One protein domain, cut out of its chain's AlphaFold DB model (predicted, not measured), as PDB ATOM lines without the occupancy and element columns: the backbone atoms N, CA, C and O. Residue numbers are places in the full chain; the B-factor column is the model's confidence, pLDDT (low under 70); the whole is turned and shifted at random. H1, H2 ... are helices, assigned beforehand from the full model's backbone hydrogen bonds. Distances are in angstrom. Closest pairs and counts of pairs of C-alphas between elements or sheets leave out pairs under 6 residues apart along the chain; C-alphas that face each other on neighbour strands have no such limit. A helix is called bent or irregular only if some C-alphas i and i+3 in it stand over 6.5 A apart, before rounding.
ATOM      1  N   ARG A 211     426.057 403.558 351.786       80.31
ATOM      2  CA  ARG A 211     424.914 403.348 352.687       80.31
ATOM      3  C   ARG A 211     425.363 403.039 354.116       80.31
ATOM      4  O   ARG A 211     424.827 403.630 355.044       80.31
ATOM      5  N   GLN A 212     426.363 402.175 354.289       77.88
ATOM      6  CA  GLN A 212     426.922 401.857 355.609       77.88
ATOM      7  C   GLN A 212     427.628 403.061 356.226       77.88
ATOM      8  O   GLN A 212     427.378 403.374 357.386       77.88
ATOM      9  N   THR A 213     428.435 403.784 355.443       81.31
ATOM     10  CA  THR A 213     429.086 405.022 355.889       81.31
ATOM     11  C   THR A 213     428.050 406.044 356.347       81.31
ATOM     12  O   THR A 213     428.165 406.577 357.445       81.31
ATOM     13  N   GLY A 214     427.006 406.283 355.546       82.19
ATOM     14  CA  GLY A 214     425.932 407.213 355.897       82.19
ATOM     15  C   GLY A 214     425.184 406.796 357.161       82.19
ATOM     16  O   GLY A 214     425.020 407.604 358.069       82.19
ATOM     17  N   ALA A 215     424.794 405.523 357.264       81.31
ATOM     18  CA  ALA A 215     424.103 405.000 358.438       81.31
ATOM     19  C   ALA A 215     424.966 405.083 359.706       81.31
ATOM     20  O   ALA A 215     424.463 405.475 360.757       81.31
ATOM     21  N   ALA A 216     426.261 404.767 359.621       79.31
ATOM     22  CA  ALA A 216     427.188 404.844 360.744       79.31
ATOM     23  C   ALA A 216     427.464 406.299 361.163       79.31
ATOM     24  O   ALA A 216     427.368 406.623 362.339       79.31
ATOM     25  N   VAL A 217     427.728 407.220 360.234       83.88
ATOM     26  CA  VAL A 217     427.928 408.634 360.598       83.88
ATOM     27  C   VAL A 217     426.653 409.227 361.204       83.88
ATOM     28  O   VAL A 217     426.716 409.849 362.263       83.88
ATOM     29  N   LEU A 218     425.493 408.981 360.587       86.62
ATOM     30  CA  LEU A 218     424.217 409.528 361.047       86.62
ATOM     31  C   LEU A 218     423.818 408.978 362.419       86.62
ATOM     32  O   LEU A 218     423.413 409.746 363.281       86.62
ATOM     33  N   SER A 219     423.950 407.670 362.644       81.69
ATOM     34  CA  SER A 219     423.631 407.063 363.946       81.69
ATOM     35  C   SER A 219     424.617 407.462 365.046       81.69
ATOM     36  O   SER A 219     424.199 407.602 366.194       81.69
ATOM     37  N   SER A 220     425.891 407.702 364.709       80.56
ATOM     38  CA  SER A 220     426.887 408.247 365.642       80.56
ATOM     39  C   SER A 220     426.528 409.671 366.064       80.56
ATOM     40  O   SER A 220     426.442 409.962 367.254       80.56
ATOM     41  N   TRP A 221     426.259 410.537 365.083       86.06
ATOM     42  CA  TRP A 221     425.843 411.918 365.311       86.06
ATOM     43  C   TRP A 221     424.537 411.975 366.105       86.06
ATOM     44  O   TRP A 221     424.517 412.496 367.215       86.06
ATOM     45  N   LEU A 222     423.470 411.356 365.593       85.88
ATOM     46  CA  LEU A 222     422.140 411.406 366.195       85.88
ATOM     47  C   LEU A 222     422.124 410.767 367.589       85.88
ATOM     48  O   LEU A 222     421.507 411.305 368.502       85.88
ATOM     49  N   GLY A 223     422.829 409.646 367.772       80.62
ATOM     50  CA  GLY A 223     422.955 408.994 369.073       80.62
ATOM     51  C   GLY A 223     423.598 409.913 370.109       80.62
ATOM     52  O   GLY A 223     423.036 410.094 371.187       80.62
ATOM     53  N   GLN A 224     424.726 410.547 369.775       79.56
ATOM     54  CA  GLN A 224     425.394 411.471 370.695       79.56
ATOM     55  C   GLN A 224     424.604 412.764 370.913       79.56
ATOM     56  O   GLN A 224     424.518 413.225 372.046       79.56
ATOM     57  N   THR A 225     423.959 413.318 369.882       81.88
ATOM     58  CA  THR A 225     423.110 414.512 370.007       81.88
ATOM     59  C   THR A 225     421.919 414.271 370.929       81.88
ATOM     60  O   THR A 225     421.686 415.064 371.839       81.88
ATOM     61  N   ILE A 226     421.174 413.177 370.735       83.81
ATOM     62  CA  ILE A 226     419.994 412.873 371.557       83.81
ATOM     63  C   ILE A 226     420.395 412.621 373.007       83.81
ATOM     64  O   ILE A 226     419.718 413.074 373.925       83.81
ATOM     65  N   MET A 227     421.518 411.949 373.233       77.25
ATOM     66  CA  MET A 227     422.022 411.737 374.584       77.25
ATOM     67  C   MET A 227     422.550 412.993 375.250       77.25
ATOM     68  O   MET A 227     422.316 413.187 376.442       77.25
ATOM     69  N   ALA A 228     423.263 413.837 374.508       77.94
ATOM     70  CA  ALA A 228     423.711 415.126 375.002       77.94
ATOM     71  C   ALA A 228     422.499 415.955 375.414       77.94
ATOM     72  O   ALA A 228     422.462 416.454 376.535       77.94
ATOM     73  N   LEU A 229     421.477 416.016 374.557       82.06
ATOM     74  CA  LEU A 229     420.216 416.677 374.861       82.06
ATOM     75  C   LEU A 229     419.579 416.094 376.124       82.06
ATOM     76  O   LEU A 229     419.243 416.852 377.024       82.06
ATOM     77  N   ALA A 230     419.476 414.767 376.227       82.06
ATOM     78  CA  ALA A 230     418.913 414.097 377.394       82.06
ATOM     79  C   ALA A 230     419.677 414.428 378.683       82.06
ATOM     80  O   ALA A 230     419.070 414.733 379.703       82.06
ATOM     81  N   THR A 231     421.009 414.393 378.627       77.00
ATOM     82  CA  THR A 231     421.886 414.623 379.781       77.00
ATOM     83  C   THR A 231     421.798 416.072 380.235       77.00
ATOM     84  O   THR A 231     421.524 416.325 381.402       77.00
ATOM     85  N   HIS A 232     421.950 417.033 379.321       76.56
ATOM     86  CA  HIS A 232     421.869 418.450 379.673       76.56
ATOM     87  C   HIS A 232     420.452 418.846 380.100       76.56
ATOM     88  O   HIS A 232     420.308 419.634 381.034       76.56
ATOM     89  N   PHE A 233     419.415 418.268 379.479       80.69
ATOM     90  CA  PHE A 233     418.033 418.420 379.925       80.69
ATOM     91  C   PHE A 233     417.873 417.914 381.356       80.69
ATOM     92  O   PHE A 233     417.449 418.690 382.196       80.69
ATOM     93  N   LEU A 234     418.265 416.672 381.663       79.12
ATOM     94  CA  LEU A 234     418.138 416.094 383.006       79.12
ATOM     95  C   LEU A 234     418.913 416.895 384.054       79.12
ATOM     96  O   LEU A 234     418.358 417.200 385.103       79.12
ATOM     97  N   VAL A 235     420.165 417.263 383.772       76.06
ATOM     98  CA  VAL A 235     420.998 418.057 384.689       76.06
ATOM     99  C   VAL A 235     420.353 419.414 384.959       76.06
ATOM    100  O   VAL A 235     420.170 419.785 386.117       76.06
ATOM    101  N   THR A 236     419.958 420.135 383.908       73.75
ATOM    102  CA  THR A 236     419.315 421.453 384.036       73.75
ATOM    103  C   THR A 236     417.980 421.336 384.768       73.75
ATOM    104  O   THR A 236     417.711 422.081 385.704       73.75
ATOM    105  N   TYR A 237     417.173 420.351 384.388       76.19
ATOM    106  CA  TYR A 237     415.865 420.074 384.953       76.19
ATOM    107  C   TYR A 237     415.943 419.749 386.454       76.19
ATOM    108  O   TYR A 237     415.280 420.397 387.261       76.19
ATOM    109  N   PHE A 238     416.802 418.807 386.854       76.12
ATOM    110  CA  PHE A 238     416.988 418.463 388.265       76.12
ATOM    111  C   PHE A 238     417.658 419.578 389.065       76.12
ATOM    112  O   PHE A 238     417.359 419.713 390.247       76.12
ATOM    113  N   SER A 239     418.512 420.400 388.448       73.50
ATOM    114  CA  SER A 239     419.082 421.574 389.119       73.50
ATOM    115  C   SER A 239     418.002 422.610 389.426       73.50
ATOM    116  O   SER A 239     417.956 423.118 390.539       73.50
ATOM    117  N   ILE A 240     417.088 422.870 388.482       72.62
ATOM    118  CA  ILE A 240     415.951 423.783 388.682       72.62
ATOM    119  C   ILE A 240     415.014 423.255 389.774       72.62
ATOM    120  O   ILE A 240     414.684 423.983 390.706       72.62
ATOM    121  N   VAL A 241     414.612 421.981 389.693       73.50
ATOM    122  CA  VAL A 241     413.714 421.367 390.687       73.50
ATOM    123  C   VAL A 241     414.374 421.291 392.064       73.50
ATOM    124  O   VAL A 241     413.740 421.628 393.060       73.50
ATOM    125  N   GLY A 242     415.641 420.882 392.135       70.81
ATOM    126  CA  GLY A 242     416.394 420.786 393.384       70.81
ATOM    127  C   GLY A 242     416.633 422.149 394.030       70.81
ATOM    128  O   GLY A 242     416.456 422.289 395.237       70.81
ATOM    129  N   PHE A 243     416.964 423.170 393.236       69.12
ATOM    130  CA  PHE A 243     417.105 424.542 393.723       69.12
ATOM    131  C   PHE A 243     415.777 425.093 394.246       69.12
ATOM    132  O   PHE A 243     415.738 425.661 395.333       69.12
ATOM    133  N   ALA A 244     414.674 424.867 393.534       67.25
ATOM    134  CA  ALA A 244     413.360 425.294 393.999       67.25
ATOM    135  C   ALA A 244     412.912 424.558 395.274       67.25
ATOM    136  O   ALA A 244     412.348 425.176 396.176       67.25
ATOM    137  N   TRP A 245     413.217 423.262 395.390       69.44
ATOM    138  CA  TRP A 245     412.999 422.508 396.624       69.44
ATOM    139  C   TRP A 245     413.832 423.063 397.791       69.44
ATOM    140  O   TRP A 245     413.295 423.231 398.883       69.44
ATOM    141  N   LEU A 246     415.106 423.410 397.561       72.19
ATOM    142  CA  LEU A 246     415.979 424.033 398.565       72.19
ATOM    143  C   LEU A 246     415.462 425.402 399.020       72.19
ATOM    144  O   LEU A 246     415.413 425.657 400.221       72.19
ATOM    145  N   LEU A 247     415.047 426.264 398.086       68.00
ATOM    146  CA  LEU A 247     414.453 427.567 398.408       68.00
ATOM    147  C   LEU A 247     413.191 427.414 399.259       68.00
ATOM    148  O   LEU A 247     413.002 428.143 400.232       68.00
ATOM    149  N   HIS A 248     412.354 426.428 398.933       65.56
ATOM    150  CA  HIS A 248     411.160 426.150 399.716       65.56
ATOM    151  C   HIS A 248     411.488 425.602 401.112       65.56
ATOM    152  O   HIS A 248     410.917 426.059 402.099       65.56
ATOM    153  N   ALA A 249     412.439 424.670 401.215       71.44
ATOM    154  CA  ALA A 249     412.907 424.138 402.494       71.44
ATOM    155  C   ALA A 249     413.546 425.222 403.387       71.44
ATOM    156  O   ALA A 249     413.493 425.110 404.610       71.44
ATOM    157  N   ALA A 250     414.114 426.274 402.788       72.25
ATOM    158  CA  ALA A 250     414.674 427.433 403.483       72.25
ATOM    159  C   ALA A 250     413.624 428.482 403.910       72.25
ATOM    160  O   ALA A 250     413.967 429.411 404.639       72.25
ATOM    161  N   GLY A 251     412.353 428.334 403.509       62.12
ATOM    162  CA  GLY A 251     411.257 429.222 403.911       62.12
ATOM    163  C   GLY A 251     411.128 430.519 403.103       62.12
ATOM    164  O   GLY A 251     410.402 431.417 403.527       62.12
ATOM    165  N   GLU A 252     411.793 430.632 401.951       58.59
ATOM    166  CA  GLU A 252     411.727 431.832 401.104       58.59
ATOM    167  C   GLU A 252     410.385 431.919 400.341       58.59
ATOM    168  O   GLU A 252     409.990 430.963 399.658       58.59
ATOM    169  N   PRO A 253     409.650 433.048 400.420       55.28
ATOM    170  CA  PRO A 253     408.386 433.210 399.714       55.28
ATOM    171  C   PRO A 253     408.609 433.405 398.205       55.28
ATOM    172  O   PRO A 253     409.202 434.379 397.755       55.28
ATOM    173  N   VAL A 254     408.022 432.509 397.406       54.22
ATOM    174  CA  VAL A 254     408.107 432.424 395.927       54.22
ATOM    175  C   VAL A 254     407.493 433.644 395.189       54.22
ATOM    176  O   VAL A 254     407.498 433.715 393.965       54.22
ATOM    177  N   GLY A 255     406.960 434.632 395.916       51.09
ATOM    178  CA  GLY A 255     406.123 435.713 395.379       51.09
ATOM    179  C   GLY A 255     406.843 436.907 394.739       51.09
ATOM    180  O   GLY A 255     406.163 437.825 394.294       51.09
ATOM    181  N   THR A 256     408.177 436.940 394.698       50.56
ATOM    182  CA  THR A 256     408.952 438.124 394.259       50.56
ATOM    183  C   THR A 256     409.570 438.010 392.864       50.56
ATOM    184  O   THR A 256     410.246 438.934 392.420       50.56
ATOM    185  N   ILE A 257     409.344 436.907 392.147       51.59
ATOM    186  CA  ILE A 257     409.918 436.708 390.813       51.59
ATOM    187  C   ILE A 257     408.933 437.251 389.773       51.59
ATOM    188  O   ILE A 257     407.868 436.669 389.572       51.59
ATOM    189  N   GLU A 258     409.285 438.362 389.113       48.09
ATOM    190  CA  GLU A 258     408.548 438.881 387.952       48.09
ATOM    191  C   GLU A 258     408.356 437.761 386.926       48.09
ATOM    192  O   GLU A 258     409.301 437.199 386.359       48.09
ATOM    193  N   ALA A 259     407.099 437.369 386.764       47.78
ATOM    194  CA  ALA A 259     406.747 436.117 386.143       47.78
ATOM    195  C   ALA A 259     406.502 436.335 384.646       47.78
ATOM    196  O   ALA A 259     405.369 436.480 384.192       47.78
ATOM    197  N   ASP A 260     407.571 436.304 383.852       55.03
ATOM    198  CA  ASP A 260     407.426 435.992 382.431       55.03
ATOM    199  C   ASP A 260     406.748 434.612 382.297       55.03
ATOM    200  O   ASP A 260     406.914 433.727 383.144       55.03
ATOM    201  N   SER A 261     405.938 434.413 381.254       58.81
ATOM    202  CA  SER A 261     405.061 433.233 381.102       58.81
ATOM    203  C   SER A 261     405.766 431.878 381.302       58.81
ATOM    204  O   SER A 261     405.187 430.963 381.886       58.81
ATOM    205  N   LEU A 262     407.034 431.755 380.901       57.97
ATOM    206  CA  LEU A 262     407.837 430.541 381.079       57.97
ATOM    207  C   LEU A 262     408.315 430.353 382.525       57.97
ATOM    208  O   LEU A 262     408.283 429.242 383.047       57.97
ATOM    209  N   THR A 263     408.676 431.436 383.207       64.62
ATOM    210  CA  THR A 263     409.005 431.433 384.636       64.62
ATOM    211  C   THR A 263     407.789 431.089 385.479       64.62
ATOM    212  O   THR A 263     407.904 430.300 386.406       64.62
ATOM    213  N   SER A 264     406.616 431.616 385.119       63.19
ATOM    214  CA  SER A 264     405.342 431.280 385.767       63.19
ATOM    215  C   SER A 264     405.054 429.783 385.678       63.19
ATOM    216  O   SER A 264     404.664 429.154 386.660       63.19
ATOM    217  N   ILE A 265     405.285 429.197 384.498       66.75
ATOM    218  CA  ILE A 265     405.141 427.759 384.270       66.75
ATOM    219  C   ILE A 265     406.143 427.002 385.143       66.75
ATOM    220  O   ILE A 265     405.736 426.129 385.904       66.75
ATOM    221  N   VAL A 266     407.432 427.344 385.095       67.19
ATOM    222  CA  VAL A 266     408.460 426.669 385.903       67.19
ATOM    223  C   VAL A 266     408.151 426.776 387.398       67.19
ATOM    224  O   VAL A 266     408.139 425.749 388.067       67.19
ATOM    225  N   ALA A 267     407.790 427.960 387.896       65.88
ATOM    226  CA  ALA A 267     407.401 428.189 389.286       65.88
ATOM    227  C   ALA A 267     406.197 427.326 389.699       65.88
ATOM    228  O   ALA A 267     406.210 426.720 390.769       65.88
ATOM    229  N   LEU A 268     405.188 427.203 388.828       69.31
ATOM    230  CA  LEU A 268     404.035 426.328 389.046       69.31
ATOM    231  C   LEU A 268     404.458 424.858 389.186       69.31
ATOM    232  O   LEU A 268     403.968 424.147 390.064       69.31
ATOM    233  N   TRP A 269     405.374 424.404 388.332       67.38
ATOM    234  CA  TRP A 269     405.904 423.039 388.331       67.38
ATOM    235  C   TRP A 269     406.867 422.757 389.489       67.38
ATOM    236  O   TRP A 269     407.073 421.598 389.846       67.38
ATOM    237  N   THR A 270     407.431 423.790 390.104       67.38
ATOM    238  CA  THR A 270     408.329 423.665 391.255       67.38
ATOM    239  C   THR A 270     407.648 423.947 392.593       67.38
ATOM    240  O   THR A 270     408.324 424.055 393.613       67.38
ATOM    241  N   THR A 271     406.316 424.052 392.618       71.12
ATOM    242  CA  THR A 271     405.562 424.134 393.876       71.12
ATOM    243  C   THR A 271     405.701 422.837 394.683       71.12
ATOM    244  O   THR A 271     405.776 421.758 394.089       71.12
ATOM    245  N   PRO A 272     405.704 422.900 396.026       65.19
ATOM    246  CA  PRO A 272     406.008 421.752 396.893       65.19
ATOM    247  C   PRO A 272     405.111 420.545 396.611       65.19
ATOM    248  O   PRO A 272     405.589 419.418 396.507       65.19
ATOM    249  N   ASP A 273     403.827 420.812 396.371       78.31
ATOM    250  CA  ASP A 273     402.803 419.802 396.092       78.31
ATOM    251  C   ASP A 273     403.020 419.078 394.753       78.31
ATOM    252  O   ASP A 273     402.475 417.998 394.519       78.31
ATOM    253  N   ARG A 274     403.800 419.675 393.845       77.81
ATOM    254  CA  ARG A 274     404.015 419.186 392.478       77.81
ATOM    255  C   ARG A 274     405.446 418.746 392.217       77.81
ATOM    256  O   ARG A 274     405.638 417.950 391.306       77.81
ATOM    257  N   VAL A 275     406.424 419.170 393.026       76.19
ATOM    258  CA  VAL A 275     407.861 418.874 392.855       76.19
ATOM    259  C   VAL A 275     408.127 417.395 392.570       76.19
ATOM    260  O   VAL A 275     408.881 417.087 391.648       76.19
ATOM    261  N   LEU A 276     407.479 416.473 393.293       75.19
ATOM    262  CA  LEU A 276     407.654 415.034 393.067       75.19
ATOM    263  C   LEU A 276     407.102 414.588 391.704       75.19
ATOM    264  O   LEU A 276     407.770 413.857 390.973       75.19
ATOM    265  N   ALA A 277     405.896 415.034 391.348       80.19
ATOM    266  CA  ALA A 277     405.275 414.709 390.065       80.19
ATOM    267  C   ALA A 277     406.095 415.272 388.900       80.19
ATOM    268  O   ALA A 277     406.343 414.572 387.917       80.19
ATOM    269  N   THR A 278     406.584 416.504 389.037       79.62
ATOM    270  CA  THR A 278     407.465 417.121 388.053       79.62
ATOM    271  C   THR A 278     408.740 416.290 387.930       79.62
ATOM    272  O   THR A 278     409.069 415.872 386.819       79.62
ATOM    273  N   ALA A 279     409.408 415.965 389.046       79.00
ATOM    274  CA  ALA A 279     410.643 415.179 389.047       79.00
ATOM    275  C   ALA A 279     410.491 413.849 388.291       79.00
ATOM    276  O   ALA A 279     411.360 413.480 387.500       79.00
ATOM    277  N   ILE A 280     409.357 413.165 388.474       84.44
ATOM    278  CA  ILE A 280     409.020 411.933 387.750       84.44
ATOM    279  C   ILE A 280     408.862 412.198 386.248       84.44
ATOM    280  O   ILE A 280     409.429 411.463 385.442       84.44
ATOM    281  N   ILE A 281     408.135 413.244 385.844       85.12
ATOM    282  CA  ILE A 281     407.953 413.595 384.424       85.12
ATOM    283  C   ILE A 281     409.301 413.896 383.764       85.12
ATOM    284  O   ILE A 281     409.592 413.364 382.692       85.12
ATOM    285  N   GLY A 282     410.153 414.696 384.408       81.69
ATOM    286  CA  GLY A 282     411.490 414.994 383.898       81.69
ATOM    287  C   GLY A 282     412.362 413.744 383.783       81.69
ATOM    288  O   GLY A 282     413.024 413.554 382.760       81.69
ATOM    289  N   ALA A 283     412.299 412.846 384.773       82.25
ATOM    290  CA  ALA A 283     412.985 411.557 384.734       82.25
ATOM    291  C   ALA A 283     412.486 410.663 383.588       82.25
ATOM    292  O   ALA A 283     413.294 410.021 382.922       82.25
ATOM    293  N   LEU A 284     411.177 410.640 383.316       86.94
ATOM    294  CA  LEU A 284     410.593 409.869 382.217       86.94
ATOM    295  C   LEU A 284     410.986 410.431 380.849       86.94
ATOM    296  O   LEU A 284     411.397 409.670 379.974       86.94
ATOM    297  N   VAL A 285     410.904 411.752 380.660       86.06
ATOM    298  CA  VAL A 285     411.274 412.405 379.395       86.06
ATOM    299  C   VAL A 285     412.770 412.249 379.134       86.06
ATOM    300  O   VAL A 285     413.171 411.756 378.078       86.06
ATOM    301  N   GLY A 286     413.613 412.604 380.104       80.94
ATOM    302  CA  GLY A 286     415.059 412.486 379.950       80.94
ATOM    303  C   GLY A 286     415.533 411.032 379.889       80.94
ATOM    304  O   GLY A 286     416.378 410.698 379.062       80.94
ATOM    305  N   GLY A 287     414.948 410.136 380.686       78.44
ATOM    306  CA  GLY A 287     415.213 408.698 380.630       78.44
ATOM    307  C   GLY A 287     414.796 408.072 379.297       78.44
ATOM    308  O   GLY A 287     415.539 407.267 378.735       78.44
ATOM    309  N   GLY A 288     413.659 408.491 378.736       83.88
ATOM    310  CA  GLY A 288     413.210 408.091 377.402       83.88
ATOM    311  C   GLY A 288     414.169 408.546 376.300       83.88
ATOM    312  O   GLY A 288     414.529 407.752 375.429       83.88
ATOM    313  N   LEU A 289     414.657 409.790 376.370       84.19
ATOM    314  CA  LEU A 289     415.678 410.296 375.446       84.19
ATOM    315  C   LEU A 289     417.012 409.543 375.594       84.19
ATOM    316  O   LEU A 289     417.625 409.197 374.585       84.19
ATOM    317  N   LEU A 290     417.441 409.212 376.818       80.81
ATOM    318  CA  LEU A 290     418.622 408.367 377.046       80.81
ATOM    319  C   LEU A 290     418.446 406.966 376.445       80.81
ATOM    320  O   LEU A 290     419.360 406.460 375.791       80.81
ATOM    321  N   ALA A 291     417.273 406.351 376.614       80.56
ATOM    322  CA  ALA A 291     416.962 405.054 376.021       80.56
ATOM    323  C   ALA A 291     416.991 405.112 374.485       80.56
ATOM    324  O   ALA A 291     417.582 404.239 373.844       80.56
ATOM    325  N   LEU A 292     416.423 406.163 373.887       84.06
ATOM    326  CA  LEU A 292     416.472 406.398 372.444       84.06
ATOM    327  C   LEU A 292     417.914 406.580 371.949       84.06
ATOM    328  O   LEU A 292     418.318 405.944 370.973       84.06
ATOM    329  N   GLY A 293     418.709 407.384 372.654       79.56
ATOM    330  CA  GLY A 293     420.135 407.554 372.390       79.56
ATOM    331  C   GLY A 293     420.896 406.225 372.419       79.56
ATOM    332  O   GLY A 293     421.626 405.905 371.480       79.56
ATOM    333  N   ALA A 294     420.640 405.384 373.424       76.31
ATOM    334  CA  ALA A 294     421.233 404.052 373.535       76.31
ATOM    335  C   ALA A 294     420.823 403.112 372.385       76.31
ATOM    336  O   ALA A 294     421.644 402.328 371.893       76.31
ATOM    337  N   ILE A 295     419.572 403.188 371.914       82.00
ATOM    338  CA  ILE A 295     419.108 402.436 370.739       82.00
ATOM    339  C   ILE A 295     419.866 402.888 369.489       82.00
ATOM    340  O   ILE A 295     420.367 402.042 368.747       82.00
ATOM    341  N   LEU A 296     420.012 404.195 369.267       81.50
ATOM    342  CA  LEU A 296     420.764 404.731 368.129       81.50
ATOM    343  C   LEU A 296     422.239 404.331 368.172       81.50
ATOM    344  O   LEU A 296     422.790 403.917 367.153       81.50
ATOM    345  N   SER A 297     422.860 404.334 369.352       74.06
ATOM    346  CA  SER A 297     424.229 403.835 369.529       74.06
ATOM    347  C   SER A 297     424.355 402.330 369.250       74.06
ATOM    348  O   SER A 297     425.374 401.870 368.735       74.06
ATOM    349  N   ARG A 298     423.311 401.532 369.509       74.81
ATOM    350  CA  ARG A 298     423.277 400.127 369.065       74.81
ATOM    351  C   ARG A 298     423.175 400.005 367.546       74.81
ATOM    352  O   ARG A 298     423.833 399.137 366.974       74.81
ATOM    353  N   GLN A 299     422.380 400.854 366.893       79.81
ATOM    354  CA  GLN A 299     422.297 400.880 365.427       79.81
ATOM    355  C   GLN A 299     423.628 401.296 364.798       79.81
ATOM    356  O   GLN A 299     424.026 400.712 363.794       79.81
ATOM    357  N   TRP A 300     424.357 402.212 365.440       80.06
ATOM    358  CA  TRP A 300     425.725 402.548 365.061       80.06
ATOM    359  C   TRP A 300     426.636 401.323 365.060       80.06
ATOM    360  O   TRP A 300     427.282 401.049 364.054       80.06
ATOM    361  N   GLY A 301     426.627 400.525 366.133       71.38
ATOM    362  CA  GLY A 301     427.434 399.304 366.204       71.38
ATOM    363  C   GLY A 301     427.111 398.301 365.091       71.38
ATOM    364  O   GLY A 301     428.021 397.709 364.513       71.38
ATOM    365  N   LYS A 302     425.827 398.160 364.731       73.12
ATOM    366  CA  LYS A 302     425.399 397.327 363.596       73.12
ATOM    367  C   LYS A 302     425.886 397.884 362.256       73.12
ATOM    368  O   LYS A 302     426.432 397.134 361.454       73.12
ATOM    369  N   ALA A 303     425.721 399.187 362.024       71.38
ATOM    370  CA  ALA A 303     426.161 399.851 360.795       71.38
ATOM    371  C   ALA A 303     427.691 399.814 360.632       71.38
ATOM    372  O   ALA A 303     428.195 399.641 359.525       71.38
ATOM    373  N   ALA A 304     428.417 399.897 361.746       67.44
ATOM    374  CA  ALA A 304     429.865 399.758 361.841       67.44
ATOM    375  C   ALA A 304     430.351 398.294 361.767       67.44
ATOM    376  O   ALA A 304     431.526 398.024 362.018       67.44
ATOM    377  N   GLY A 305     429.478 397.328 361.457       65.50
ATOM    378  CA  GLY A 305     429.861 395.924 361.282       65.50
ATOM    379  C   GLY A 305     430.438 395.265 362.540       65.50
ATOM    380  O   GLY A 305     431.149 394.264 362.441       65.50
ATOM    381  N   LEU A 306     430.161 395.809 363.728       65.25
ATOM    382  CA  LEU A 306     430.613 395.230 364.987       65.25
ATOM    383  C   LEU A 306     429.726 394.022 365.312       65.25
ATOM    384  O   LEU A 306     428.606 394.162 365.799       65.25
ATOM    385  N   ALA A 307     430.242 392.818 365.045       55.31
ATOM    386  CA  ALA A 307     429.533 391.544 365.228       55.31
ATOM    387  C   ALA A 307     429.075 391.279 366.679       55.31
ATOM    388  O   ALA A 307     428.211 390.439 366.922       55.31
ATOM    389  N   LYS A 308     429.648 391.993 367.655       55.75
ATOM    390  CA  LYS A 308     429.222 392.009 369.058       55.75
ATOM    391  C   LYS A 308     429.276 393.449 369.570       55.75
ATOM    392  O   LYS A 308     430.169 394.186 369.143       55.75
ATOM    393  N   PRO A 309     428.397 393.856 370.507       55.47
ATOM    394  CA  PRO A 309     428.595 395.097 371.239       55.47
ATOM    395  C   PRO A 309     429.927 394.975 371.979       55.47
ATOM    396  O   PRO A 309     430.040 394.271 372.983       55.47
ATOM    397  N   HIS A 310     430.973 395.588 371.429       57.94
ATOM    398  CA  HIS A 310     432.280 395.572 372.060       57.94
ATOM    399  C   HIS A 310     432.113 396.260 373.413       57.94
ATOM    400  O   HIS A 310     431.689 397.415 373.464       57.94
ATOM    401  N   ARG A 311     432.406 395.556 374.515       60.09
ATOM    402  CA  ARG A 311     432.304 396.125 375.872       60.09
ATOM    403  C   ARG A 311     433.056 397.454 375.966       60.09
ATOM    404  O   ARG A 311     432.582 398.365 376.622       60.09
ATOM    405  N   SER A 312     434.157 397.592 375.228       56.09
ATOM    406  CA  SER A 312     434.922 398.832 375.090       56.09
ATOM    407  C   SER A 312     434.141 399.982 374.448       56.09
ATOM    408  O   SER A 312     434.299 401.109 374.891       56.09
ATOM    409  N   ALA A 313     433.276 399.731 373.461       57.47
ATOM    410  CA  ALA A 313     432.420 400.765 372.874       57.47
ATOM    411  C   ALA A 313     431.332 401.207 373.863       57.47
ATOM    412  O   ALA A 313     431.048 402.392 373.977       57.47
ATOM    413  N   TRP A 314     430.776 400.262 374.627       62.69
ATOM    414  CA  TRP A 314     429.805 400.550 375.687       62.69
ATOM    415  C   TRP A 314     430.428 401.304 376.871       62.69
ATOM    416  O   TRP A 314     429.827 402.234 377.393       62.69
ATOM    417  N   ILE A 315     431.646 400.933 377.273       58.88
ATOM    418  CA  ILE A 315     432.399 401.599 378.342       58.88
ATOM    419  C   ILE A 315     432.872 402.975 377.884       58.88
ATOM    420  O   ILE A 315     432.689 403.931 378.620       58.88
ATOM    421  N   ALA A 316     433.409 403.114 376.668       59.19
ATOM    422  CA  ALA A 316     433.761 404.422 376.117       59.19
ATOM    423  C   ALA A 316     432.535 405.338 376.073       59.19
ATOM    424  O   ALA A 316     432.614 406.495 376.462       59.19
ATOM    425  N   TRP A 317     431.376 404.803 375.696       65.06
ATOM    426  CA  TRP A 317     430.107 405.525 375.682       65.06
ATOM    427  C   TRP A 317     429.615 405.921 377.085       65.06
ATOM    428  O   TRP A 317     429.232 407.074 377.289       65.06
ATOM    429  N   LEU A 318     429.694 405.021 378.072       61.88
ATOM    430  CA  LEU A 318     429.387 405.327 379.476       61.88
ATOM    431  C   LEU A 318     430.367 406.346 380.057       61.88
ATOM    432  O   LEU A 318     429.945 407.246 380.771       61.88
ATOM    433  N   CYS A 319     431.652 406.245 379.729       59.75
ATOM    434  CA  CYS A 319     432.669 407.206 380.135       59.75
ATOM    435  C   CYS A 319     432.448 408.561 379.471       59.75
ATOM    436  O   CYS A 319     432.611 409.565 380.144       59.75
ATOM    437  N   THR A 320     432.037 408.617 378.202       63.62
ATOM    438  CA  THR A 320     431.758 409.896 377.531       63.62
ATOM    439  C   THR A 320     430.516 410.536 378.139       63.62
ATOM    440  O   THR A 320     430.569 411.681 378.551       63.62
ATOM    441  N   THR A 321     429.432 409.779 378.311       59.88
ATOM    442  CA  THR A 321     428.186 410.280 378.916       59.88
ATOM    443  C   THR A 321     428.376 410.657 380.385       59.88
ATOM    444  O   THR A 321     427.905 411.699 380.825       59.88
ATOM    445  N   GLY A 322     429.097 409.830 381.145       60.50
ATOM    446  CA  GLY A 322     429.415 410.063 382.549       60.50
ATOM    447  C   GLY A 322     430.377 411.231 382.738       60.50
ATOM    448  O   GLY A 322     430.137 412.061 383.605       60.50
ATOM    449  N   ALA A 323     431.408 411.355 381.895       62.81
ATOM    450  CA  ALA A 323     432.298 412.511 381.890       62.81
ATOM    451  C   ALA A 323     431.533 413.771 381.486       62.81
ATOM    452  O   ALA A 323     431.605 414.751 382.206       62.81
ATOM    453  N   THR A 324     430.739 413.758 380.412       63.91
ATOM    454  CA  THR A 324     429.899 414.903 380.029       63.91
ATOM    455  C   THR A 324     428.891 415.257 381.123       63.91
ATOM    456  O   THR A 324     428.658 416.433 381.360       63.91
ATOM    457  N   GLY A 325     428.341 414.276 381.842       62.16
ATOM    458  CA  GLY A 325     427.482 414.505 383.005       62.16
ATOM    459  C   GLY A 325     428.224 415.135 384.189       62.16
ATOM    460  O   GLY A 325     427.726 416.093 384.766       62.16
ATOM    461  N   LEU A 326     429.425 414.650 384.521       63.97
ATOM    462  CA  LEU A 326     430.282 415.181 385.594       63.97
ATOM    463  C   LEU A 326     430.827 416.574 385.268       63.97
ATOM    464  O   LEU A 326     430.717 417.482 386.088       63.97
ATOM    465  N   PHE A 327     431.375 416.759 384.066       64.62
ATOM    466  CA  PHE A 327     431.793 418.060 383.550       64.62
ATOM    467  C   PHE A 327     430.598 419.006 383.444       64.62
ATOM    468  O   PHE A 327     430.727 420.175 383.785       64.62
ATOM    469  N   GLY A 328     429.426 418.495 383.062       63.22
ATOM    470  CA  GLY A 328     428.157 419.204 383.147       63.22
ATOM    471  C   GLY A 328     427.909 419.693 384.571       63.22
ATOM    472  O   GLY A 328     427.937 420.884 384.815       63.22
ATOM    473  N   PHE A 329     427.769 418.818 385.559       62.12
ATOM    474  CA  PHE A 329     427.509 419.257 386.935       62.12
ATOM    475  C   PHE A 329     428.562 420.223 387.506       62.12
ATOM    476  O   PHE A 329     428.194 421.183 388.177       62.12
ATOM    477  N   ALA A 330     429.849 419.995 387.235       66.50
ATOM    478  CA  ALA A 330     430.930 420.800 387.801       66.50
ATOM    479  C   ALA A 330     431.119 422.158 387.101       66.50
ATOM    480  O   ALA A 330     431.356 423.163 387.767       66.50
ATOM    481  N   TYR A 331     431.019 422.206 385.769       67.19
ATOM    482  CA  TYR A 331     431.348 423.401 384.983       67.19
ATOM    483  C   TYR A 331     430.124 424.127 384.430       67.19
ATOM    484  O   TYR A 331     430.225 425.313 384.124       67.19
ATOM    485  N   TRP A 332     428.968 423.468 384.316       70.44
ATOM    486  CA  TRP A 332     427.744 424.082 383.791       70.44
ATOM    487  C   TRP A 332     427.283 425.298 384.596       70.44
ATOM    488  O   TRP A 332     426.978 426.309 383.963       70.44
ATOM    489  N   PRO A 333     427.317 425.300 385.947       66.38
ATOM    490  CA  PRO A 333     426.994 426.505 386.711       66.38
ATOM    491  C   PRO A 333     427.923 427.677 386.360       66.38
ATOM    492  O   PRO A 333     427.458 428.789 386.126       66.38
ATOM    493  N   GLY A 334     429.230 427.419 386.237       69.75
ATOM    494  CA  GLY A 334     430.214 428.429 385.841       69.75
ATOM    495  C   GLY A 334     430.020 428.921 384.404       69.75
ATOM    496  O   GLY A 334     430.081 430.122 384.154       69.75
ATOM    497  N   ALA A 335     429.723 428.021 383.465       69.81
ATOM    498  CA  ALA A 335     429.450 428.363 382.071       69.81
ATOM    499  C   ALA A 335     428.190 429.230 381.926       69.81
ATOM    500  O   ALA A 335     428.207 430.194 381.163       69.81
ATOM    501  N   ILE A 336     427.134 428.933 382.694       69.50
ATOM    502  CA  ILE A 336     425.921 429.758 382.765       69.50
ATOM    503  C   ILE A 336     426.269 431.160 383.261       69.50
ATOM    504  O   ILE A 336     425.900 432.133 382.610       69.50
ATOM    505  N   VAL A 337     427.026 431.276 384.358       70.06
ATOM    506  CA  VAL A 337     427.433 432.577 384.911       70.06
ATOM    507  C   VAL A 337     428.280 433.369 383.911       70.06
ATOM    508  O   VAL A 337     427.999 434.539 383.668       70.06
ATOM    509  N   VAL A 338     429.279 432.746 383.279       77.12
ATOM    510  CA  VAL A 338     430.152 433.418 382.300       77.12
ATOM    511  C   VAL A 338     429.370 433.870 381.069       77.12
ATOM    512  O   VAL A 338     429.509 435.016 380.646       77.12
ATOM    513  N   ALA A 339     428.529 433.006 380.496       71.62
ATOM    514  CA  ALA A 339     427.726 433.365 379.331       71.62
ATOM    515  C   ALA A 339     426.700 434.451 379.664       71.62
ATOM    516  O   ALA A 339     426.434 435.321 378.838       71.62
ATOM    517  N   PHE A 340     426.155 434.429 380.878       66.94
ATOM    518  CA  PHE A 340     425.239 435.449 381.361       66.94
ATOM    519  C   PHE A 340     425.930 436.808 381.490       66.94
ATOM    520  O   PHE A 340     425.465 437.785 380.909       66.94
ATOM    521  N   VAL A 341     427.100 436.856 382.136       72.44
ATOM    522  CA  VAL A 341     427.923 438.072 382.232       72.44
ATOM    523  C   VAL A 341     428.325 438.575 380.845       72.44
ATOM    524  O   VAL A 341     428.225 439.768 380.582       72.44
ATOM    525  N   ALA A 342     428.714 437.686 379.926       75.00
ATOM    526  CA  ALA A 342     429.051 438.060 378.554       75.00
ATOM    527  C   ALA A 342     427.842 438.611 377.777       75.00
ATOM    528  O   ALA A 342     427.982 439.567 377.015       75.00
ATOM    529  N   THR A 343     426.646 438.049 377.979       69.00
ATOM    530  CA  THR A 343     425.403 438.528 377.349       69.00
ATOM    531  C   THR A 343     425.033 439.916 377.875       69.00
ATOM    532  O   THR A 343     424.718 440.808 377.092       69.00
ATOM    533  N   VAL A 344     425.145 440.136 379.187       67.81
ATOM    534  CA  VAL A 344     424.910 441.445 379.821       67.81
ATOM    535  C   VAL A 344     425.970 442.471 379.407       67.81
ATOM    536  O   VAL A 344     425.646 443.625 379.178       67.81
ATOM    537  N   ALA A 345     427.232 442.065 379.257       72.56
ATOM    538  CA  ALA A 345     428.307 442.963 378.836       72.56
ATOM    539  C   ALA A 345     428.240 443.333 377.342       72.56
ATOM    540  O   ALA A 345     428.707 444.400 376.953       72.56
ATOM    541  N   SER A 346     427.691 442.452 376.499       67.25
ATOM    542  CA  SER A 346     427.594 442.652 375.043       67.25
ATOM    543  C   SER A 346     426.281 443.284 374.586       67.25
ATOM    544  O   SER A 346     426.204 443.772 373.459       67.25
ATOM    545  N   SER A 347     425.259 443.303 375.441       58.28
ATOM    546  CA  SER A 347     423.978 443.935 375.149       58.28
ATOM    547  C   SER A 347     423.789 445.167 376.027       58.28
ATOM    548  O   SER A 347     424.046 445.143 377.221       58.28
ATOM    549  N   SER A 348     423.250 446.252 375.470       59.16
ATOM    550  CA  SER A 348     422.712 447.365 376.272       59.16
ATOM    551  C   SER A 348     421.413 446.972 377.002       59.16
ATOM    552  O   SER A 348     420.631 447.842 377.380       59.16
ATOM    553  N   ALA A 349     421.123 445.669 377.104       53.06
ATOM    554  CA  ALA A 349     419.865 445.142 377.593       53.06
ATOM    555  C   ALA A 349     419.857 445.116 379.120       53.06
ATOM    556  O   ALA A 349     420.853 444.798 379.771       53.06
ATOM    557  N   SER A 350     418.697 445.422 379.693       58.09
ATOM    558  CA  SER A 350     418.466 445.247 381.117       58.09
ATOM    559  C   SER A 350     418.540 443.766 381.503       58.09
ATOM    560  O   SER A 350     418.133 442.870 380.754       58.09
ATOM    561  N   LEU A 351     419.058 443.518 382.706       58.41
ATOM    562  CA  LEU A 351     418.957 442.242 383.407       58.41
ATOM    563  C   LEU A 351     417.471 441.892 383.563       58.41
ATOM    564  O   LEU A 351     416.784 442.459 384.406       58.41
ATOM    565  N   THR A 352     416.972 440.994 382.717       63.59
ATOM    566  CA  THR A 352     415.589 440.510 382.749       63.59
ATOM    567  C   THR A 352     415.595 438.997 382.894       63.59
ATOM    568  O   THR A 352     416.545 438.316 382.500       63.59
ATOM    569  N   LEU A 353     414.512 438.438 383.430       64.56
ATOM    570  CA  LEU A 353     414.366 436.987 383.486       64.56
ATOM    571  C   LEU A 353     414.344 436.359 382.084       64.56
ATOM    572  O   LEU A 353     414.898 435.277 381.879       64.56
ATOM    573  N   GLY A 354     413.775 437.060 381.101       65.69
ATOM    574  CA  GLY A 354     413.831 436.674 379.695       65.69
ATOM    575  C   GLY A 354     415.260 436.511 379.158       65.69
ATOM    576  O   GLY A 354     415.533 435.530 378.462       65.69
ATOM    577  N   SER A 355     416.197 437.402 379.513       65.62
ATOM    578  CA  SER A 355     417.595 437.266 379.073       65.62
ATOM    579  C   SER A 355     418.308 436.088 379.745       65.62
ATOM    580  O   SER A 355     419.059 435.385 379.070       65.62
ATOM    581  N   MET A 356     417.997 435.774 381.010       68.06
ATOM    582  CA  MET A 356     418.498 434.563 381.686       68.06
ATOM    583  C   MET A 356     418.061 433.276 380.970       68.06
ATOM    584  O   MET A 356     418.889 432.397 380.712       68.06
ATOM    585  N   TRP A 357     416.779 433.170 380.602       72.88
ATOM    586  CA  TRP A 357     416.260 432.017 379.861       72.88
ATOM    587  C   TRP A 357     416.876 431.898 378.470       72.88
ATOM    588  O   TRP A 357     417.279 430.805 378.068       72.88
ATOM    589  N   ALA A 358     416.993 433.012 377.744       71.81
ATOM    590  CA  ALA A 358     417.610 433.028 376.423       71.81
ATOM    591  C   ALA A 358     419.069 432.547 376.472       71.81
ATOM    592  O   ALA A 358     419.463 431.707 375.658       71.81
ATOM    593  N   THR A 359     419.853 432.998 377.457       73.44
ATOM    594  CA  THR A 359     421.230 432.528 377.661       73.44
ATOM    595  C   THR A 359     421.272 431.038 378.010       73.44
ATOM    596  O   THR A 359     422.078 430.308 377.432       73.44
ATOM    597  N   LEU A 360     420.391 430.556 378.894       75.00
ATOM    598  CA  LEU A 360     420.323 429.138 379.266       75.00
ATOM    599  C   LEU A 360     420.018 428.243 378.054       75.00
ATOM    600  O   LEU A 360     420.721 427.260 377.817       75.00
ATOM    601  N   PHE A 361     418.995 428.583 377.263       77.75
ATOM    602  CA  PHE A 361     418.634 427.814 376.069       77.75
ATOM    603  C   PHE A 361     419.686 427.926 374.963       77.75
ATOM    604  O   PHE A 361     419.957 426.936 374.285       77.75
ATOM    605  N   GLY A 362     420.320 429.092 374.807       77.94
ATOM    606  CA  GLY A 362     421.432 429.287 373.878       77.94
ATOM    607  C   GLY A 362     422.635 428.410 374.227       77.94
ATOM    608  O   GLY A 362     423.177 427.728 373.357       77.94
ATOM    609  N   LEU A 363     423.004 428.351 375.509       75.75
ATOM    610  CA  LEU A 363     424.051 427.455 375.998       75.75
ATOM    611  C   LEU A 363     423.684 425.986 375.815       75.75
ATOM    612  O   LEU A 363     424.516 425.210 375.347       75.75
ATOM    613  N   LEU A 364     422.446 425.600 376.140       77.75
ATOM    614  CA  LEU A 364     421.958 424.237 375.938       77.75
ATOM    615  C   LEU A 364     422.054 423.833 374.461       77.75
ATOM    616  O   LEU A 364     422.590 422.771 374.146       77.75
ATOM    617  N   ALA A 365     421.582 424.691 373.555       79.44
ATOM    618  CA  ALA A 365     421.656 424.456 372.120       79.44
ATOM    619  C   ALA A 365     423.112 424.313 371.655       79.44
ATOM    620  O   ALA A 365     423.441 423.353 370.956       79.44
ATOM    621  N   MET A 366     423.999 425.209 372.098       81.25
ATOM    622  CA  MET A 366     425.426 425.148 371.780       81.25
ATOM    623  C   MET A 366     426.059 423.841 372.274       81.25
ATOM    624  O   MET A 366     426.735 423.158 371.509       81.25
ATOM    625  N   ALA A 367     425.803 423.444 373.522       76.69
ATOM    626  CA  ALA A 367     426.354 422.223 374.104       76.69
ATOM    627  C   ALA A 367     425.888 420.962 373.359       76.69
ATOM    628  O   ALA A 367     426.691 420.066 373.075       76.69
ATOM    629  N   VAL A 368     424.609 420.907 372.975       81.50
ATOM    630  CA  VAL A 368     424.042 419.805 372.183       81.50
ATOM    631  C   VAL A 368     424.670 419.743 370.789       81.50
ATOM    632  O   VAL A 368     425.029 418.656 370.331       81.50
ATOM    633  N   VAL A 369     424.856 420.891 370.130       83.00
ATOM    634  CA  VAL A 369     425.499 420.974 368.808       83.00
ATOM    635  C   VAL A 369     426.965 420.551 368.879       83.00
ATOM    636  O   VAL A 369     427.388 419.722 368.076       83.00
ATOM    637  N   LEU A 370     427.727 421.058 369.853       80.75
ATOM    638  CA  LEU A 370     429.138 420.710 370.037       80.75
ATOM    639  C   LEU A 370     429.308 419.215 370.325       80.75
ATOM    640  O   LEU A 370     430.130 418.557 369.688       80.75
ATOM    641  N   THR A 371     428.485 418.653 371.215       79.81
ATOM    642  CA  THR A 371     428.539 417.217 371.536       79.81
ATOM    643  C   THR A 371     428.128 416.360 370.336       79.81
ATOM    644  O   THR A 371     428.778 415.362 370.030       79.81
ATOM    645  N   GLY A 372     427.104 416.779 369.585       77.00
ATOM    646  CA  GLY A 372     426.754 416.152 368.311       77.00
ATOM    647  C   GLY A 372     427.909 416.191 367.306       77.00
ATOM    648  O   GLY A 372     428.217 415.180 366.675       77.00
ATOM    649  N   GLY A 373     428.595 417.331 367.192       77.62
ATOM    650  CA  GLY A 373     429.772 417.511 366.340       77.62
ATOM    651  C   GLY A 373     430.911 416.552 366.692       77.62
ATOM    652  O   GLY A 373     431.475 415.920 365.797       77.62
ATOM    653  N   VAL A 374     431.191 416.360 367.987       78.44
ATOM    654  CA  VAL A 374     432.144 415.343 368.468       78.44
ATOM    655  C   VAL A 374     431.719 413.940 368.021       78.44
ATOM    656  O   VAL A 374     432.557 413.163 367.567       78.44
ATOM    657  N   GLY A 375     430.423 413.626 368.053       76.38
ATOM    658  CA  GLY A 375     429.901 412.336 367.595       76.38
ATOM    659  C   GLY A 375     429.999 412.103 366.102       76.38
ATOM    660  O   GLY A 375     430.290 410.986 365.665       76.38
ATOM    661  N   LEU A 376     429.820 413.157 365.314       82.19
ATOM    662  CA  LEU A 376     430.057 413.122 363.879       82.19
ATOM    663  C   LEU A 376     431.543 412.872 363.590       82.19
ATOM    664  O   LEU A 376     431.867 411.972 362.813       82.19
ATOM    665  N   LEU A 377     432.439 413.609 364.258       81.62
ATOM    666  CA  LEU A 377     433.886 413.449 364.117       81.62
ATOM    667  C   LEU A 377     434.338 412.044 364.528       81.62
ATOM    668  O   LEU A 377     435.117 411.422 363.811       81.62
ATOM    669  N   PHE A 378     433.813 411.519 365.636       80.50
ATOM    670  CA  PHE A 378     434.077 410.156 366.087       80.50
ATOM    671  C   PHE A 378     433.644 409.122 365.044       80.50
ATOM    672  O   PHE A 378     434.439 408.261 364.671       80.50
ATOM    673  N   GLY A 379     432.413 409.223 364.533       76.50
ATOM    674  CA  GLY A 379     431.913 408.316 363.500       76.50
ATOM    675  C   GLY A 379     432.766 408.370 362.233       76.50
ATOM    676  O   GLY A 379     433.112 407.334 361.669       76.50
ATOM    677  N   TRP A 380     433.174 409.571 361.823       81.69
ATOM    678  CA  TRP A 380     434.048 409.776 360.672       81.69
ATOM    679  C   TRP A 380     435.462 409.202 360.887       81.69
ATOM    680  O   TRP A 380     435.943 408.443 360.044       81.69
ATOM    681  N   LEU A 381     436.107 409.492 362.023       81.62
ATOM    682  CA  LEU A 381     437.435 408.972 362.388       81.62
ATOM    683  C   LEU A 381     437.437 407.449 362.532       81.62
ATOM    684  O   LEU A 381     438.376 406.769 362.114       81.62
ATOM    685  N   PHE A 382     436.376 406.890 363.110       78.19
ATOM    686  CA  PHE A 382     436.225 405.448 363.216       78.19
ATOM    687  C   PHE A 382     436.189 404.814 361.825       78.19
ATOM    688  O   PHE A 382     436.908 403.853 361.574       78.19
ATOM    689  N   LEU A 383     435.410 405.359 360.891       79.31
ATOM    690  CA  LEU A 383     435.306 404.820 359.533       79.31
ATOM    691  C   LEU A 383     436.579 405.032 358.699       79.31
ATOM    692  O   LEU A 383     436.871 404.217 357.824       79.31
ATOM    693  N   SER A 384     437.350 406.094 358.960       78.25
ATOM    694  CA  SER A 384     438.616 406.346 358.258       78.25
ATOM    695  C   SER A 384     439.736 405.398 358.703       78.25
ATOM    696  O   SER A 384     440.578 405.008 357.891       78.25
ATOM    697  N   THR A 385     439.719 404.976 359.971       76.44
ATOM    698  CA  THR A 385     440.754 404.117 360.573       76.44
ATOM    699  C   THR A 385     440.383 402.633 360.582       76.44
ATOM    700  O   THR A 385     441.249 401.770 360.403       76.44
ATOM    701  N   SER A 386     439.100 402.308 360.742       67.81
ATOM    702  CA  SER A 386     438.605 400.936 360.727       67.81
ATOM    703  C   SER A 386     438.232 400.527 359.304       67.81
ATOM    704  O   SER A 386     437.372 401.114 358.653       67.81
ATOM    705  N   ARG A 387     438.891 399.485 358.791       64.88
ATOM    706  CA  ARG A 387     438.393 398.751 357.623       64.88
ATOM    707  C   ARG A 387     437.898 397.395 358.105       64.88
ATOM    708  O   ARG A 387     438.708 396.663 358.692       64.88
ATOM    709  N   PRO A 388     436.620 397.058 357.887       62.25
ATOM    710  CA  PRO A 388     436.071 395.805 358.349       62.25
ATOM    711  C   PRO A 388     436.812 394.683 357.622       62.25
ATOM    712  O   PRO A 388     436.940 394.673 356.395       62.25
ATOM    713  N   ARG A 389     437.389 393.773 358.407       58.34
ATOM    714  CA  ARG A 389     437.890 392.500 357.894       58.34
ATOM    715  C   ARG A 389     436.675 391.614 357.765       58.34
ATOM    716  O   ARG A 389     436.085 391.249 358.781       58.34
ATOM    717  N   VAL A 390     436.262 391.358 356.536       52.22
ATOM    718  CA  VAL A 390     435.017 390.645 356.299       52.22
ATOM    719  C   VAL A 390     435.356 389.229 355.890       52.22
ATOM    720  O   VAL A 390     436.064 389.018 354.908       52.22
ATOM    721  N   ASP A 391     434.880 388.265 356.672       54.91
ATOM    722  CA  ASP A 391     434.914 386.870 356.259       54.91
ATOM    723  C   ASP A 391     434.009 386.733 355.021       54.91
ATOM    724  O   ASP A 391     432.809 387.011 355.125       54.91
TER     725      ASP A 391
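AT A GLANCE: This is residues 211 to 391 of the 425 residues of an uncharacterized protein of Agrococcus pavilionensis RW1 (UniProt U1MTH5). Long helices make an elongated, loose bundle with H1 in the middle: H3 and H5 pack on it, both running the opposite way, and H4a, the first arm of a bent helix, packs slantwise on residues 227 to 235 of H1. The second arm, H4b, turns off at a steep angle and crosses the first part of H5, while the short H2 sits at the end where H1 ends and H3 and H5 begin. The printed part has 181 residues with five named helices in the order H1, H2, H3, H4, H5 and no named strand; the class is all helix. The radius of gyration of the C-alphas is 19.8 A, and the spans are 69 by 39 by 25 A.

HOW THE PARTS SIT: H1, residues 211 to 249, is the hub. It touches H3, residues 272 to 303, at a shallow tilt of 16 degrees, opposite ways; the closest C-alphas, of Gly 223 and Gly 293, are 4.6 A apart. H2, residues 261 to 269, touches H3 only at the corner, and only just, with 3 pairs of C-alphas within 8 A, the closest being Trp 269 and Thr 278 at 6.1 A. H4, residues 311 to 346, was assigned as one helix by its hydrogen bonds but is bent, with C-alphas 330 and 333 7.0 A apart; its arms H4a, residues 311 to 330, and H4b, residues 333 to 346, stand at 56 degrees, a steep tilt. H1 touches H4a, the same way, at a tilt of 36 degrees, only just steep; the closest C-alphas, of Thr 231 and Gly 325, are 6.5 A apart. H1, H3 and H4a form an up-and-down bundle, each running against the one before it. H5, residues 353 to 385, touches H1 at a shallow tilt of 31 degrees, opposite ways, with the C-alphas of Thr 225 and Gly 372 closest at 4.3 A. H5 touches H4b with residues 356 to 363 alone, the C-alphas of Phe 340 and Thr 359 being closest at 6.2 A. H3 and H5 are apart. Each O i to N i+4 pair is within hydrogen-bond range in H1, H2, H4a, H4b and H5, and 26 of 28 are in H3.

IN THESE COORDINATES: H1 runs 55.3 A from C-alpha 211 at (424.914, 403.348, 352.687). H3 is 46.8 A long and irregular, with C-alphas 273 and 276 7.4 A apart. H4a measures 27.4 A and H4b 19.9 A. H5 runs 48.0 A to C-alpha 385 at (440.754, 404.117, 360.573).

THE WHOLE: The C-alphas farthest apart, of Thr 256 and Asp 391, are 68.9 A apart. The printed part has no cut. The link from H1 to H2, 11 residues, is long; residues 345 to 350 stand free. The mean pLDDT of the printed part is 71.3, and 78 residues are under 70, among them 251 to 270 and 304 to 331.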